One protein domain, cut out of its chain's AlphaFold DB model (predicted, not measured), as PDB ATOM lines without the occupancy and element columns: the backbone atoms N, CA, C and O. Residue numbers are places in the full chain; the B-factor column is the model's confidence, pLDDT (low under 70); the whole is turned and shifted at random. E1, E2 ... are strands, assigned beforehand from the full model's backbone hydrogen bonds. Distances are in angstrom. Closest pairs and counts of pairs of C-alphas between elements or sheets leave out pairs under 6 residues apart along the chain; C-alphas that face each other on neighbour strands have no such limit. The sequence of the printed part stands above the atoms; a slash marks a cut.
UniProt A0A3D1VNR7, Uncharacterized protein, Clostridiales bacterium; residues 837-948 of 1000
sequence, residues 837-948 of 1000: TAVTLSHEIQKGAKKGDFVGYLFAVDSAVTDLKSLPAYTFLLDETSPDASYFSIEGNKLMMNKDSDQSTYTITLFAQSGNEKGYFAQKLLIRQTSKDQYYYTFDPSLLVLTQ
ATOM      1  N   THR A 837     -19.031 -12.710 -31.488       65.81
ATOM      2  CA  THR A 837     -18.918 -13.746 -32.520       65.81
ATOM      3  C   THR A 837     -19.707 -13.436 -33.789       65.81
ATOM      4  O   THR A 837     -19.775 -14.300 -34.651       65.81
ATOM      5  N   ALA A 838     -20.351 -12.271 -33.924       67.44
ATOM      6  CA  ALA A 838     -20.818 -11.719 -35.208       67.44
ATOM      7  C   ALA A 838     -21.346 -10.284 -35.058       67.44
ATOM      8  O   ALA A 838     -21.747  -9.877 -33.970       67.44
ATOM      9  N   VAL A 839     -21.441  -9.550 -36.177       72.69
ATOM     10  CA  VAL A 839     -22.242  -8.316 -36.299       72.69
ATOM     11  C   VAL A 839     -23.240  -8.458 -37.456       72.69
ATOM     12  O   VAL A 839     -22.858  -8.852 -38.557       72.69
ATOM     13  N   THR A 840     -24.516  -8.149 -37.222       70.31
ATOM     14  CA  THR A 840     -25.632  -8.279 -38.176       70.31
ATOM     15  C   THR A 840     -26.288  -6.920 -38.455       70.31
ATOM     16  O   THR A 840     -26.129  -5.973 -37.686       70.31
ATOM     17  N   LEU A 841     -27.033  -6.813 -39.564       71.06
ATOM     18  CA  LEU A 841     -27.747  -5.599 -39.982       71.06
ATOM     19  C   LEU A 841     -29.245  -5.902 -40.194       71.06
ATOM     20  O   LEU A 841     -29.581  -6.870 -40.875       71.06
ATOM     21  N   SER A 842     -30.157  -5.084 -39.648       64.19
ATOM     22  CA  SER A 842     -31.607  -5.383 -39.676       64.19
ATOM     23  C   SER A 842     -32.322  -5.157 -41.006       64.19
ATOM     24  O   SER A 842     -33.417  -5.681 -41.200       64.19
ATOM     25  N   HIS A 843     -31.782  -4.303 -41.875       59.50
ATOM     26  CA  HIS A 843     -32.438  -3.860 -43.108       59.50
ATOM     27  C   HIS A 843     -31.422  -3.763 -44.257       59.50
ATOM     28  O   HIS A 843     -30.212  -3.755 -44.036       59.50
ATOM     29  N   GLU A 844     -31.930  -3.716 -45.488       61.28
ATOM     30  CA  GLU A 844     -31.150  -3.642 -46.728       61.28
ATOM     31  C   GLU A 844     -31.123  -2.215 -47.297       61.28
ATOM     32  O   GLU A 844     -32.058  -1.436 -47.103       61.28
ATOM     33  N   ILE A 845     -30.089  -1.893 -48.084       65.88
ATOM     34  CA  ILE A 845     -30.006  -0.614 -48.809       65.88
ATOM     35  C   ILE A 845     -30.878  -0.678 -50.068       65.88
ATOM     36  O   ILE A 845     -30.684  -1.537 -50.931       65.88
ATOM     37  N   GLN A 846     -31.809   0.268 -50.215       61.97
ATOM     38  CA  GLN A 846     -32.592   0.418 -51.444       61.97
ATOM     39  C   GLN A 846     -31.741   1.004 -52.579       61.97
ATOM     40  O   GLN A 846     -30.934   1.909 -52.375       61.97
ATOM     41  N   LYS A 847     -31.945   0.531 -53.815       64.88
ATOM     42  CA  LYS A 847     -31.291   1.127 -54.991       64.88
ATOM     43  C   LYS A 847     -31.722   2.584 -55.159       64.88
ATOM     44  O   LYS A 847     -32.919   2.856 -55.230       64.88
ATOM     45  N   GLY A 848     -30.750   3.483 -55.304       69.62
ATOM     46  CA  GLY A 848     -30.996   4.922 -55.398       69.62
ATOM     47  C   GLY A 848     -31.165   5.602 -54.038       69.62
ATOM     48  O   GLY A 848     -31.733   6.697 -53.993       69.62
ATOM     49  N   ALA A 849     -30.706   4.960 -52.954       76.69
ATOM     50  CA  ALA A 849     -30.728   5.533 -51.616       76.69
ATOM     51  C   ALA A 849     -30.018   6.893 -51.591       76.69
ATOM     52  O   ALA A 849     -28.951   7.104 -52.186       76.69
ATOM     53  N   LYS A 850     -30.664   7.836 -50.922       84.81
ATOM     54  CA  LYS A 850     -30.256   9.227 -50.799       84.81
ATOM     55  C   LYS A 850     -29.505   9.450 -49.506       84.81
ATOM     56  O   LYS A 850     -29.676   8.731 -48.524       84.81
ATOM     57  N   LYS A 851     -28.655  10.474 -49.500       89.38
ATOM     58  CA  LYS A 851     -28.016  10.932 -48.268       89.38
ATOM     59  C   LYS A 851     -29.076  11.166 -47.184       89.38
ATOM     60  O   LYS A 851     -30.022  11.920 -47.397       89.38
ATOM     61  N   GLY A 852     -28.864  10.571 -46.015       82.62
ATOM     62  CA  GLY A 852     -29.779  10.615 -44.875       82.62
ATOM     63  C   GLY A 852     -30.757   9.442 -44.806       82.62
ATOM     64  O   GLY A 852     -31.449   9.313 -43.797       82.62
ATOM     65  N   ASP A 853     -30.802   8.571 -45.818       82.50
ATOM     66  CA  ASP A 853     -31.622   7.368 -45.761       82.50
ATOM     67  C   ASP A 853     -31.108   6.414 -44.678       82.50
ATOM     68  O   ASP A 853     -29.905   6.178 -44.521       82.50
ATOM     69  N   PHE A 854     -32.050   5.856 -43.924       78.75
ATOM     70  CA  PHE A 854     -31.776   4.832 -42.929       78.75
ATOM     71  C   PHE A 854     -31.474   3.504 -43.627       78.75
ATOM     72  O   PHE A 854     -32.310   2.999 -44.377       78.75
ATOM     73  N   VAL A 855     -30.292   2.943 -43.362       75.06
ATOM     74  CA  VAL A 855     -29.847   1.680 -43.964       75.06
ATOM     75  C   VAL A 855     -30.262   0.488 -43.117       75.06
ATOM     76  O   VAL A 855     -30.816  -0.464 -43.648       75.06
ATOM     77  N   GLY A 856     -30.020   0.529 -41.805       72.81
ATOM     78  CA  GLY A 856     -30.370  -0.563 -40.899       72.81
ATOM     79  C   GLY A 856     -29.785  -0.395 -39.500       72.81
ATOM     80  O   GLY A 856     -28.935   0.460 -39.272       72.81
ATOM     81  N   TYR A 857     -30.256  -1.200 -38.551       77.06
ATOM     82  CA  TYR A 857     -29.680  -1.301 -37.211       77.06
ATOM     83  C   TYR A 857     -28.594  -2.377 -37.191       77.06
ATOM     84  O   TYR A 857     -28.806  -3.451 -37.748       77.06
ATOM     85  N   LEU A 858     -27.475  -2.097 -36.532       79.31
ATOM     86  CA  LEU A 858     -26.382  -3.020 -36.251       79.31
ATOM     87  C   LEU A 858     -26.655  -3.775 -34.940       79.31
ATOM     88  O   LEU A 858     -27.035  -3.156 -33.938       79.31
ATOM     89  N   PHE A 859     -26.436  -5.090 -34.940       76.25
ATOM     90  CA  PHE A 859     -26.525  -5.952 -33.754       76.25
ATOM     91  C   PHE A 859     -25.269  -6.798 -33.631       76.25
ATOM     92  O   PHE A 859     -24.726  -7.216 -34.642       76.25
ATOM     93  N   ALA A 860     -24.827  -7.077 -32.408       77.62
ATOM     94  CA  ALA A 860     -23.732  -8.003 -32.150       77.62
ATOM     95  C   ALA A 860     -24.273  -9.313 -31.557       77.62
ATOM     96  O   ALA A 860     -25.181  -9.286 -30.724       77.62
ATOM     97  N   VAL A 861     -23.702 -10.436 -31.988       72.31
ATOM     98  CA  VAL A 861     -23.872 -11.762 -31.377       72.31
ATOM     99  C   VAL A 861     -22.678 -11.980 -30.458       72.31
ATOM    100  O   VAL A 861     -21.546 -11.744 -30.871       72.31
ATOM    101  N   ASP A 862     -22.920 -12.394 -29.217       73.81
ATOM    102  CA  ASP A 862     -21.889 -12.510 -28.180       73.81
ATOM    103  C   ASP A 862     -21.977 -13.889 -27.509       73.81
ATOM    104  O   ASP A 862     -23.056 -14.353 -27.126       73.81
ATOM    105  N   SER A 863     -20.834 -14.562 -27.413       68.50
ATOM    106  CA  SER A 863     -20.680 -15.899 -26.833       68.50
ATOM    107  C   SER A 863     -20.673 -15.918 -25.307       68.50
ATOM    108  O   SER A 863     -20.970 -16.954 -24.714       68.50
ATOM    109  N   ALA A 864     -20.382 -14.789 -24.661       70.56
ATOM    110  CA  ALA A 864     -20.375 -14.673 -23.207       70.56
ATOM    111  C   ALA A 864     -21.760 -14.343 -22.622       70.56
ATOM    112  O   ALA A 864     -21.940 -14.385 -21.403       70.56
ATOM    113  N   VAL A 865     -22.743 -14.015 -23.467       71.56
ATOM    114  CA  VAL A 865     -24.102 -13.664 -23.036       71.56
ATOM    115  C   VAL A 865     -24.965 -14.917 -22.917       71.56
ATOM    116  O   VAL A 865     -25.036 -15.740 -23.825       71.56
ATOM    117  N   THR A 866     -25.673 -15.050 -21.795       66.88
ATOM    118  CA  THR A 866     -26.533 -16.214 -21.521       66.88
ATOM    119  C   THR A 866     -28.014 -15.867 -21.359       66.88
ATOM    120  O   THR A 866     -28.840 -16.776 -21.309       66.88
ATOM    121  N   ASP A 867     -28.395 -14.583 -21.297       72.50
ATOM    122  CA  ASP A 867     -29.802 -14.162 -21.230       72.50
ATOM    123  C   ASP A 867     -30.081 -12.770 -21.849       72.50
ATOM    124  O   ASP A 867     -29.189 -11.936 -21.991       72.50
ATOM    125  N   LEU A 868     -31.352 -12.491 -22.185       72.94
ATOM    126  CA  LEU A 868     -31.793 -11.223 -22.795       72.94
ATOM    127  C   LEU A 868     -31.624  -9.992 -21.887       72.94
ATOM    128  O   LEU A 868     -31.611  -8.869 -22.387       72.94
ATOM    129  N   LYS A 869     -31.563 -10.170 -20.563       69.00
ATOM    130  CA  LYS A 869     -31.506  -9.062 -19.591       69.00
ATOM    131  C   LYS A 869     -30.065  -8.610 -19.318       69.00
ATOM    132  O   LYS A 869     -29.876  -7.535 -18.754       69.00
ATOM    133  N   SER A 870     -29.080  -9.405 -19.734       67.69
ATOM    134  CA  SER A 870     -27.639  -9.187 -19.561       67.69
ATOM    135  C   SER A 870     -26.914  -8.767 -20.842       67.69
ATOM    136  O   SER A 870     -25.691  -8.647 -20.821       67.69
ATOM    137  N   LEU A 871     -27.641  -8.495 -21.936       69.06
ATOM    138  CA  LEU A 871     -27.051  -7.996 -23.180       69.06
ATOM    139  C   LEU A 871     -26.233  -6.714 -22.913       69.06
ATOM    140  O   LEU A 871     -26.810  -5.705 -22.488       69.06
ATOM    141  N   PRO A 872     -24.907  -6.725 -23.144       70.44
ATOM    142  CA  PRO A 872     -24.071  -5.555 -22.932       70.44
ATOM    143  C   PRO A 872     -24.396  -4.468 -23.961       70.44
ATOM    144  O   PRO A 872     -24.907  -4.727 -25.051       70.44
ATOM    145  N   ALA A 873     -24.084  -3.216 -23.620       76.75
ATOM    146  CA  ALA A 873     -24.111  -2.143 -24.603       76.75
ATOM    147  C   ALA A 873     -22.948  -2.338 -25.585       76.75
ATOM    148  O   ALA A 873     -21.788  -2.389 -25.166       76.75
ATOM    149  N   TYR A 874     -23.264  -2.422 -26.875       83.06
ATOM    150  CA  TYR A 874     -22.273  -2.521 -27.940       83.06
ATOM    151  C   TYR A 874     -21.983  -1.147 -28.531       83.06
ATOM    152  O   TYR A 874     -22.899  -0.359 -28.779       83.06
ATOM    153  N   THR A 875     -20.706  -0.875 -28.786       85.69
ATOM    154  CA  THR A 875     -20.280   0.306 -29.542       85.69
ATOM    155  C   THR A 875     -19.853  -0.122 -30.935       85.69
ATOM    156  O   THR A 875     -19.016  -1.012 -31.057       85.69
ATOM    157  N   PHE A 876     -20.405   0.527 -31.964       86.00
ATOM    158  CA  PHE A 876     -20.041   0.300 -33.361       86.00
ATOM    159  C   PHE A 876     -19.362   1.535 -33.942       86.00
ATOM    160  O   PHE A 876     -19.857   2.649 -33.767       86.00
ATOM    161  N   LEU A 877     -18.257   1.344 -34.655       85.06
ATOM    162  CA  LEU A 877     -17.552   2.407 -35.372       85.06
ATOM    163  C   LEU A 877     -17.304   1.970 -36.812       85.06
ATOM    164  O   LEU A 877     -17.193   0.783 -37.092       85.06
ATOM    165  N   LEU A 878     -17.251   2.925 -37.734       85.44
ATOM    166  CA  LEU A 878     -16.941   2.665 -39.134       85.44
ATOM    167  C   LEU A 878     -15.449   2.901 -39.353       85.44
ATOM    168  O   LEU A 878     -14.935   3.954 -38.980       85.44
ATOM    169  N   ASP A 879     -14.765   1.945 -39.969       83.62
ATOM    170  CA  ASP A 879     -13.413   2.155 -40.464       83.62
ATOM    171  C   ASP A 879     -13.467   3.042 -41.708       83.62
ATOM    172  O   ASP A 879     -13.827   2.592 -42.801       83.62
ATOM    173  N   GLU A 880     -13.102   4.310 -41.535       83.12
ATOM    174  CA  GLU A 880     -13.078   5.308 -42.604       83.12
ATOM    175  C   GLU A 880     -12.116   4.944 -43.750       83.12
ATOM    176  O   GLU A 880     -12.253   5.490 -44.845       83.12
ATOM    177  N   THR A 881     -11.173   4.016 -43.531       78.06
ATOM    178  CA  THR A 881     -10.232   3.546 -44.560       78.06
ATOM    179  C   THR A 881     -10.792   2.423 -45.433       78.06
ATOM    180  O   THR A 881     -10.214   2.107 -46.476       78.06
ATOM    181  N   SER A 882     -11.930   1.833 -45.052       78.62
ATOM    182  CA  SER A 882     -12.531   0.731 -45.804       78.62
ATOM    183  C   SER A 882     -13.124   1.190 -47.154       78.62
ATOM    184  O   SER A 882     -13.574   2.337 -47.268       78.62
ATOM    185  N   PRO A 883     -13.140   0.322 -48.194       77.94
ATOM    186  CA  PRO A 883     -13.348   0.722 -49.594       77.94
ATOM    187  C   PRO A 883     -14.572   1.608 -49.849       77.94
ATOM    188  O   PRO A 883     -14.478   2.596 -50.578       77.94
ATOM    189  N   ASP A 884     -15.705   1.295 -49.213       86.88
ATOM    190  CA  ASP A 884     -16.960   2.024 -49.392       86.88
ATOM    191  C   ASP A 884     -17.389   2.829 -48.151       86.88
ATOM    192  O   ASP A 884     -18.515   3.326 -48.109       86.88
ATOM    193  N   ALA A 885     -16.510   3.032 -47.158       85.31
ATOM    194  CA  ALA A 885     -16.835   3.730 -45.904       85.31
ATOM    195  C   ALA A 885     -17.472   5.105 -46.122       85.31
ATOM    196  O   ALA A 885     -18.429   5.485 -45.454       85.31
ATOM    197  N   SER A 886     -16.992   5.842 -47.126       89.06
ATOM    198  CA  SER A 886     -17.508   7.175 -47.464       89.06
ATOM    199  C   SER A 886     -18.995   7.208 -47.856       89.06
ATOM    200  O   SER A 886     -19.577   8.291 -47.927       89.06
ATOM    201  N   TYR A 887     -19.622   6.058 -48.140       88.38
ATOM    202  CA  TYR A 887     -21.064   5.950 -48.375       88.38
ATOM    203  C   TYR A 887     -21.897   5.917 -47.097       88.38
ATOM    204  O   TYR A 887     -23.106   6.129 -47.180       88.38
ATOM    205  N   PHE A 888     -21.275   5.725 -45.934       89.19
ATOM    206  CA  PHE A 888     -21.973   5.431 -44.692       89.19
ATOM    207  C   PHE A 888     -21.564   6.342 -43.540       89.19
ATOM    208  O   PHE A 888     -20.502   6.961 -43.534       89.19
ATOM    209  N   SER A 889     -22.448   6.426 -42.557       89.75
ATOM    210  CA  SER A 889     -22.168   6.953 -41.225       89.75
ATOM    211  C   SER A 889     -22.903   6.109 -40.187       89.75
ATOM    212  O   SER A 889     -23.904   5.458 -40.502       89.75
ATOM    213  N   ILE A 890     -22.399   6.101 -38.952       89.25
ATOM    214  CA  ILE A 890     -23.028   5.389 -37.835       89.25
ATOM    215  C   ILE A 890     -23.567   6.401 -36.829       89.25
ATOM    216  O   ILE A 890     -22.833   7.252 -36.335       89.25
ATOM    217  N   GLU A 891     -24.852   6.279 -36.506       86.94
ATOM    218  CA  GLU A 891     -25.531   7.062 -35.474       86.94
ATOM    219  C   GLU A 891     -26.041   6.117 -34.375       86.94
ATOM    220  O   GLU A 891     -27.115   5.517 -34.476       86.94
ATOM    221  N   GLY A 892     -25.240   5.939 -33.319       84.56
ATOM    222  CA  GLY A 892     -25.499   4.933 -32.286       84.56
ATOM    223  C   GLY A 892     -25.296   3.523 -32.842       84.56
ATOM    224  O   GLY A 892     -24.175   3.141 -33.147       84.56
ATOM    225  N   ASN A 893     -26.377   2.759 -33.001       81.69
ATOM    226  CA  ASN A 893     -26.360   1.469 -33.695       81.69
ATOM    227  C   ASN A 893     -27.044   1.529 -35.070       81.69
ATOM    228  O   ASN A 893     -27.392   0.490 -35.618       81.69
ATOM    229  N   LYS A 894     -27.294   2.719 -35.625       82.62
ATOM    230  CA  LYS A 894     -27.906   2.876 -36.951       82.62
ATOM    231  C   LYS A 894     -26.839   3.117 -38.001       82.62
ATOM    232  O   LYS A 894     -26.062   4.057 -37.868       82.62
ATOM    233  N   LEU A 895     -26.859   2.328 -39.064       84.81
ATOM    234  CA  LEU A 895     -26.133   2.614 -40.290       84.81
ATOM    235  C   LEU A 895     -26.997   3.541 -41.161       84.81
ATOM    236  O   LEU A 895     -28.182   3.272 -41.383       84.81
ATOM    237  N   MET A 896     -26.411   4.639 -41.631       86.19
ATOM    238  CA  MET A 896     -27.069   5.682 -42.425       86.19
ATOM    239  C   MET A 896     -26.322   5.891 -43.743       86.19
ATOM    240  O   MET A 896     -25.102   5.730 -43.788       86.19
ATOM    241  N   MET A 897     -27.023   6.304 -44.801       88.12
ATOM    242  CA  MET A 897     -26.378   6.745 -46.043       88.12
ATOM    243  C   MET A 897     -25.781   8.147 -45.873       88.12
ATOM    244  O   MET A 897     -26.493   9.113 -45.601       88.12
ATOM    245  N   ASN A 898     -24.481   8.290 -46.112       89.62
ATOM    246  CA  ASN A 898     -23.752   9.558 -46.004       89.62
ATOM    247  C   ASN A 898     -23.653  10.324 -47.343       89.62
ATOM    248  O   ASN A 898     -23.443  11.541 -47.364       89.62
ATOM    249  N   LYS A 899     -23.875   9.646 -48.476       86.19
ATOM    250  CA  LYS A 899     -23.990  10.252 -49.817       86.19
ATOM    251  C   LYS A 899     -24.954   9.460 -50.698       86.19
ATOM    252  O   LYS A 899     -25.170   8.277 -50.468       86.19
ATOM    253  N   ASP A 900     -25.515  10.119 -51.705       85.12
ATOM    254  CA  ASP A 900     -26.359   9.474 -52.712       85.12
ATOM    255  C   ASP A 900     -25.602   8.340 -53.416       85.12
ATOM    256  O   ASP A 900     -24.424   8.491 -53.759       85.12
ATOM    257  N   SER A 901     -26.284   7.222 -53.668       77.19
ATOM    258  CA  SER A 901     -25.688   6.100 -54.384       77.19
ATOM    259  C   SER A 901     -26.685   5.332 -55.237       77.19
ATOM    260  O   SER A 901     -27.773   4.965 -54.795       77.19
ATOM    261  N   ASP A 902     -26.248   5.009 -56.451       72.44
ATOM    262  CA  ASP A 902     -26.935   4.075 -57.345       72.44
ATOM    263  C   ASP A 902     -26.326   2.661 -57.276       72.44
ATOM    264  O   ASP A 902     -26.741   1.770 -58.026       72.44
ATOM    265  N   GLN A 903     -25.336   2.449 -56.395       74.31
ATOM    266  CA  GLN A 903     -24.665   1.164 -56.226       74.31
ATOM    267  C   GLN A 903     -25.582   0.138 -55.562       74.31
ATOM    268  O   GLN A 903     -26.354   0.423 -54.645       74.31
ATOM    269  N   SER A 904     -25.428  -1.093 -56.032       67.19
ATOM    270  CA  SER A 904     -26.089  -2.284 -55.523       67.19
ATOM    271  C   SER A 904     -25.158  -3.120 -54.644       67.19
ATOM    272  O   SER A 904     -25.518  -4.229 -54.291       67.19
ATOM    273  N   THR A 905     -23.923  -2.704 -54.349       70.56
ATOM    274  CA  THR A 905     -22.997  -3.453 -53.475       70.56
ATOM    275  C   THR A 905     -21.996  -2.504 -52.822       70.56
ATOM    276  O   THR A 905     -21.537  -1.590 -53.497       70.56
ATOM    277  N   TYR A 906     -21.662  -2.744 -51.553       77.38
ATOM    278  CA  TYR A 906     -20.724  -1.975 -50.740       77.38
ATOM    279  C   TYR A 906     -19.897  -2.908 -49.858       77.38
ATOM    280  O   TYR A 906     -20.421  -3.891 -49.344       77.38
ATOM    281  N   THR A 907     -18.636  -2.575 -49.625       79.00
ATOM    282  CA  THR A 907     -17.746  -3.252 -48.681       79.00
ATOM    283  C   THR A 907     -17.223  -2.243 -47.669       79.00
ATOM    284  O   THR A 907     -16.458  -1.343 -48.019       79.00
ATOM    285  N   ILE A 908     -17.617  -2.400 -46.409       79.38
ATOM    286  CA  ILE A 908     -17.156  -1.566 -45.296       79.38
ATOM    287  C   ILE A 908     -16.516  -2.423 -44.213       79.38
ATOM    288  O   ILE A 908     -16.815  -3.605 -44.120       79.38
ATOM    289  N   THR A 909     -15.672  -1.843 -43.371       79.19
ATOM    290  CA  THR A 909     -15.200  -2.482 -42.137       79.19
ATOM    291  C   THR A 909     -15.801  -1.735 -40.951       79.19
ATOM    292  O   THR A 909     -15.816  -0.508 -40.919       79.19
ATOM    293  N   LEU A 910     -16.356  -2.472 -39.998       79.25
ATOM    294  CA  LEU A 910     -16.951  -1.983 -38.767       79.25
ATOM    295  C   LEU A 910     -16.113  -2.455 -37.590       79.25
ATOM    296  O   LEU A 910     -15.725  -3.613 -37.534       79.25
ATOM    297  N   PHE A 911     -15.885  -1.592 -36.619       80.19
ATOM    298  CA  PHE A 911     -15.366  -1.989 -35.324       80.19
ATOM    299  C   PHE A 911     -16.523  -2.215 -34.357       80.19
ATOM    300  O   PHE A 911     -17.447  -1.402 -34.316       80.19
ATOM    301  N   ALA A 912     -16.463  -3.283 -33.568       81.00
ATOM    302  CA  ALA A 912     -17.403  -3.574 -32.496       81.00
ATOM    303  C   ALA A 912     -16.659  -3.774 -31.171       81.00
ATOM    304  O   ALA A 912     -15.532  -4.263 -31.139       81.00
ATOM    305  N   GLN A 913     -17.293  -3.373 -30.075       83.00
ATOM    306  CA  GLN A 913     -16.789  -3.597 -28.724       83.00
ATOM    307  C   GLN A 913     -17.961  -3.853 -27.782       83.00
ATOM    308  O   GLN A 913     -18.940  -3.096 -27.787       83.00
ATOM    309  N   SER A 914     -17.835  -4.884 -26.948       78.94
ATOM    310  CA  SER A 914     -18.712  -5.104 -25.799       78.94
ATOM    311  C   SER A 914     -18.219  -4.272 -24.613       78.94
ATOM    312  O   SER A 914     -17.015  -4.129 -24.403       78.94
ATOM    313  N   GLY A 915     -19.127  -3.718 -23.802       66.44
ATOM    314  CA  GLY A 915     -18.777  -2.825 -22.684       66.44
ATOM    315  C   GLY A 915     -17.781  -3.385 -21.648       66.44
ATOM    316  O   GLY A 915     -17.243  -2.613 -20.856       66.44
ATOM    317  N   ASN A 916     -17.510  -4.695 -21.664       63.12
ATOM    318  CA  ASN A 916     -16.561  -5.378 -20.778       63.12
ATOM    319  C   ASN A 916     -15.186  -5.672 -21.425       63.12
ATOM    320  O   ASN A 916     -14.276  -6.131 -20.733       63.12
ATOM    321  N   GLU A 917     -15.007  -5.424 -22.727       68.31
ATOM    322  CA  GLU A 917     -13.781  -5.743 -23.472       68.31
ATOM    323  C   GLU A 917     -12.761  -4.590 -23.463       68.31
ATOM    324  O   GLU A 917     -13.118  -3.411 -23.464       68.31
ATOM    325  N   LYS A 918     -11.460  -4.914 -23.500       60.62
ATOM    326  CA  LYS A 918     -10.353  -3.934 -23.498       60.62
ATOM    327  C   LYS A 918      -9.902  -3.507 -24.907       60.62
ATOM    328  O   LYS A 918      -8.703  -3.434 -25.164       60.62
ATOM    329  N   GLY A 919     -10.835  -3.211 -25.809       67.25
ATOM    330  CA  GLY A 919     -10.544  -2.620 -27.119       67.25
ATOM    331  C   GLY A 919     -11.610  -2.916 -28.165       67.25
ATOM    332  O   GLY A 919     -12.613  -3.557 -27.867       67.25
ATOM    333  N   TYR A 920     -11.382  -2.419 -29.378       66.56
ATOM    334  CA  TYR A 920     -12.276  -2.594 -30.515       66.56
ATOM    335  C   TYR A 920     -11.800  -3.737 -31.406       66.56
ATOM    336  O   TYR A 920     -10.620  -3.795 -31.769       66.56
ATOM    337  N   PHE A 921     -12.735  -4.592 -31.807       70.06
ATOM    338  CA  PHE A 921     -12.496  -5.682 -32.741       70.06
ATOM    339  C   PHE A 921     -13.067  -5.331 -34.111       70.06
ATOM    340  O   PHE A 921     -14.189  -4.834 -34.217       70.06
ATOM    341  N   ALA A 922     -12.274  -5.535 -35.159       68.12
ATOM    342  CA  ALA A 922     -12.647  -5.186 -36.525       68.12
ATOM    343  C   ALA A 922     -13.480  -6.291 -37.195       68.12
ATOM    344  O   ALA A 922     -13.251  -7.473 -36.966       68.12
ATOM    345  N   GLN A 923     -14.410  -5.900 -38.066       70.50
ATOM    346  CA  GLN A 923     -15.265  -6.789 -38.845       70.50
ATOM    347  C   GLN A 923     -15.516  -6.223 -40.242       70.50
ATOM    348  O   GLN A 923     -16.102  -5.156 -40.395       70.50
ATOM    349  N   LYS A 924     -15.186  -6.977 -41.290       68.88
ATOM    350  CA  LYS A 924     -15.549  -6.614 -42.665       68.88
ATOM    351  C   LYS A 924     -17.013  -6.975 -42.951       68.88
ATOM    352  O   LYS A 924     -17.440  -8.099 -42.706       68.88
ATOM    353  N   LEU A 925     -17.787  -6.038 -43.483       67.44
ATOM    354  CA  LEU A 925     -19.184  -6.190 -43.878       67.44
ATOM    355  C   LEU A 925     -19.332  -5.933 -45.385       67.44
ATOM    356  O   LEU A 925     -19.119  -4.822 -45.872       67.44
ATOM    357  N   LEU A 926     -19.744  -6.967 -46.121       66.19
ATOM    358  CA  LEU A 926     -20.178  -6.857 -47.515       66.19
ATOM    359  C   LEU A 926     -21.703  -6.690 -47.557       66.19
ATOM    360  O   LEU A 926     -22.445  -7.576 -47.141       66.19
ATOM    361  N   ILE A 927     -22.175  -5.569 -48.094       66.50
ATOM    362  CA  ILE A 927     -23.589  -5.237 -48.267       66.50
ATOM    363  C   ILE A 927     -23.915  -5.343 -49.756       66.50
ATOM    364  O   ILE A 927     -23.464  -4.514 -50.533       66.50
ATOM    365  N   ARG A 928     -24.699  -6.333 -50.193       58.75
ATOM    366  CA  ARG A 928     -25.066  -6.529 -51.611       58.75
ATOM    367  C   ARG A 928     -26.577  -6.473 -51.807       58.75
ATOM    368  O   ARG A 928     -27.315  -6.952 -50.963       58.75
ATOM    369  N   GLN A 929     -27.018  -5.963 -52.952       52.28
ATOM    370  CA  GLN A 929     -28.369  -6.044 -53.485       52.28
ATOM    371  C   GLN A 929     -28.422  -7.169 -54.540       52.28
ATOM    372  O   GLN A 929     -27.794  -7.081 -55.597       52.28
ATOM    373  N   THR A 930     -29.186  -8.222 -54.274       47.69
ATOM    374  CA  THR A 930     -29.638  -9.245 -55.228       47.69
ATOM    375  C   THR A 930     -31.171  -9.208 -55.383       47.69
ATOM    376  O   THR A 930     -31.807  -8.295 -54.874       47.69
ATOM    377  N   SER A 931     -31.780 -10.060 -56.219       48.50
ATOM    378  CA  SER A 931     -33.213  -9.989 -56.586       48.50
ATOM    379  C   SER A 931     -34.171 -10.001 -55.376       48.50
ATOM    380  O   SER A 931     -33.757 -10.307 -54.265       48.50
ATOM    381  N   LYS A 932     -35.460  -9.687 -55.614       45.62
ATOM    382  CA  LYS A 932     -36.491  -9.242 -54.646       45.62
ATOM    383  C   LYS A 932     -36.589  -9.905 -53.253       45.62
ATOM    384  O   LYS A 932     -37.265  -9.301 -52.436       45.62
ATOM    385  N   ASP A 933     -35.949 -11.037 -52.940       38.50
ATOM    386  CA  ASP A 933     -36.160 -11.749 -51.667       38.50
ATOM    387  C   ASP A 933     -34.933 -12.459 -51.018       38.50
ATOM    388  O   ASP A 933     -35.133 -13.201 -50.052       38.50
ATOM    389  N   GLN A 934     -33.669 -12.256 -51.434       35.56
ATOM    390  CA  GLN A 934     -32.505 -12.913 -50.779       35.56
ATOM    391  C   GLN A 934     -31.255 -12.036 -50.647       35.56
ATOM    392  O   GLN A 934     -30.799 -11.499 -51.658       35.56
ATOM    393  N   TYR A 935     -30.652 -11.981 -49.441       46.00
ATOM    394  CA  TYR A 935     -29.384 -11.271 -49.185       46.00
ATOM    395  C   TYR A 935     -28.555 -11.881 -48.025       46.00
ATOM    396  O   TYR A 935     -29.096 -12.301 -46.989       46.00
ATOM    397  N   TYR A 936     -27.228 -11.901 -48.222       39.72
ATOM    398  CA  TYR A 936     -26.188 -12.535 -47.393       39.72
ATOM    399  C   TYR A 936     -25.176 -11.505 -46.858       39.72
ATOM    400  O   TYR A 936     -24.906 -10.510 -47.527       39.72
ATOM    401  N   TYR A 937     -24.575 -11.799 -45.703       52.41
ATOM    402  CA  TYR A 937     -23.312 -11.232 -45.217       52.41
ATOM    403  C   TYR A 937     -22.471 -12.383 -44.646       52.41
ATOM    404  O   TYR A 937     -23.029 -13.362 -44.144       52.41
ATOM    405  N   THR A 938     -21.145 -12.288 -44.710       38.88
ATOM    406  CA  THR A 938     -20.233 -13.260 -44.094       38.88
ATOM    407  C   THR A 938     -19.505 -12.618 -42.921       38.88
ATOM    408  O   THR A 938     -18.738 -11.676 -43.087       38.88
ATOM    409  N   PHE A 939     -19.779 -13.141 -41.726       46.38
ATOM    410  CA  PHE A 939     -18.879 -13.062 -40.581       46.38
ATOM    411  C   PHE A 939     -17.824 -14.162 -40.702       46.38
ATOM    412  O   PHE A 939     -18.181 -15.312 -41.009       46.38
ATOM    413  N   ASP A 940     -16.579 -13.799 -40.416       43.38
ATOM    414  CA  ASP A 940     -15.477 -14.719 -40.187       43.38
ATOM    415  C   ASP A 940     -14.846 -14.399 -38.815       43.38
ATOM    416  O   ASP A 940     -14.270 -13.318 -38.655       43.38
ATOM    417  N   PRO A 941     -14.971 -15.297 -37.820       39.75
ATOM    418  CA  PRO A 941     -14.392 -15.102 -36.494       39.75
ATOM    419  C   PRO A 941     -12.866 -15.020 -36.490       39.75
ATOM    420  O   PRO A 941     -12.307 -14.513 -35.520       39.75
ATOM    421  N   SER A 942     -12.196 -15.477 -37.554       40.12
ATOM    422  CA  SER A 942     -10.736 -15.427 -37.670       40.12
ATOM    423  C   SER A 942     -10.180 -13.995 -37.785       40.12
ATOM    424  O   SER A 942      -9.006 -13.765 -37.514       40.12
ATOM    425  N   LEU A 943     -11.026 -13.012 -38.122       44.91
ATOM    426  CA  LEU A 943     -10.627 -11.626 -38.405       44.91
ATOM    427  C   LEU A 943     -10.776 -10.665 -37.214       44.91
ATOM    428  O   LEU A 943     -10.566  -9.457 -37.362       44.91
ATOM    429  N   LEU A 944     -11.126 -11.175 -36.028       48.28
ATOM    430  CA  LEU A 944     -11.240 -10.380 -34.802       48.28
ATOM    431  C   LEU A 944      -9.852 -10.015 -34.267       48.28
ATOM    432  O   LEU A 944      -9.344 -10.606 -33.319       48.28
ATOM    433  N   VAL A 945      -9.240  -8.998 -34.865       53.06
ATOM    434  CA  VAL A 945      -7.968  -8.449 -34.391       53.06
ATOM    435  C   VAL A 945      -8.252  -7.357 -33.365       53.06
ATOM    436  O   VAL A 945      -9.000  -6.415 -33.642       53.06
ATOM    437  N   LEU A 946      -7.641  -7.454 -32.180       50.47
ATOM    438  CA  LEU A 946      -7.667  -6.358 -31.214       50.47
ATOM    439  C   LEU A 946      -6.941  -5.153 -31.814       50.47
ATOM    440  O   LEU A 946      -5.729  -5.189 -32.033       50.47
ATOM    441  N   THR A 947      -7.662  -4.055 -32.010       53.22
ATOM    442  CA  THR A 947      -7.066  -2.812 -32.497       53.22
ATOM    443  C   THR A 947      -6.908  -1.808 -31.354       53.22
ATOM    444  O   THR A 947      -7.847  -1.515 -30.613       53.22
ATOM    445  N   GLN A 948      -5.698  -1.264 -31.189       47.84
ATOM    446  CA  GLN A 948      -5.480  -0.040 -30.415       47.84
ATOM    447  C   GLN A 948      -5.480   1.140 -31.387       47.84
ATOM    448  O   GLN A 948      -4.423   1.596 -31.813       47.84
TER     449      GLN A 948
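AT A GLANCE: This is residues 837 to 948 of the 1000 residues of an uncharacterized protein of Clostridiales bacterium (UniProt A0A3D1VNR7). Two strongly twisted antiparallel sheets partly face each other and together make a flattened barrel that is not fully closed: E1, E2, E5 and E4 form a curled wall, and E3, E6 and E7 form the wall across from it. The seams lie where E4 comes near E3 and E1 comes near E7; residues 865 to 870 stick out, and the last 20 printed residues, with no named element, return to pair briefly with E7. The printed part has 112 residues, no named helix and seven named strands, E1 to E7 in chain order, in two sheets of order E1 E2 E5 E4 and E3 E6 E7. The class is all strand, with 46 of the 112 residues in named strands, under half. The whole is compact, with a radius of gyration of the C-alphas of 14.2 A and spans of 39 by 30 by 25 A.

HOW THE PARTS SIT: E1, residues 837 to 841, forms a hairpin with E2, residues 854 to 862, antiparallel at 163 degrees; N 840 and O 859 are 2.8 A apart, within hydrogen-bond range. E2 is staggered: residues 858 to 861 pair with E1, and residues 854 to 857 pair with E5, residues 894 to 897, where N 895 and O 856 are 2.8 A apart. E5 forms a hairpin with the edge strand E4, residues 888 to 891, with N 891 and O 894 at 2.9 A. Across this sheet the strands turn by 78 degrees and the way across it by 101 degrees. In the other sheet E3, residues 874 to 878, is antiparallel to E6, residues 905 to 914, with N 911 and O 877 at 2.8 A. E6 forms a hairpin with E7, residues 920 to 928, with N 910 and O 923 at 2.7 A. Between the sheets, the closest C-alphas of E3 and E4 are those of Leu 877 and Ile 890, 6.7 A apart, and those of E1 and E7 are Val 839 and Gln 923, 7.6 A apart. E2 and E7 are apart.

IN THESE COORDINATES: E1 begins at C-alpha 837 (-18.918, -13.746, -32.520). From first to last C-alpha, E2 is 24.8 A long, E6 28.1 A and E7 25.0 A. E7 ends at C-alpha 928 (-25.066, -6.529, -51.611).

THE WHOLE: The C-alphas of Thr 866 and Asp 902, the two farthest apart, are 41.2 A apart. The printed part has no cut. The links E1 to E2 and E2 to E3 are long. The mean pLDDT of the printed part is 70.4; 47 residues are under 70, among them 924 to 948.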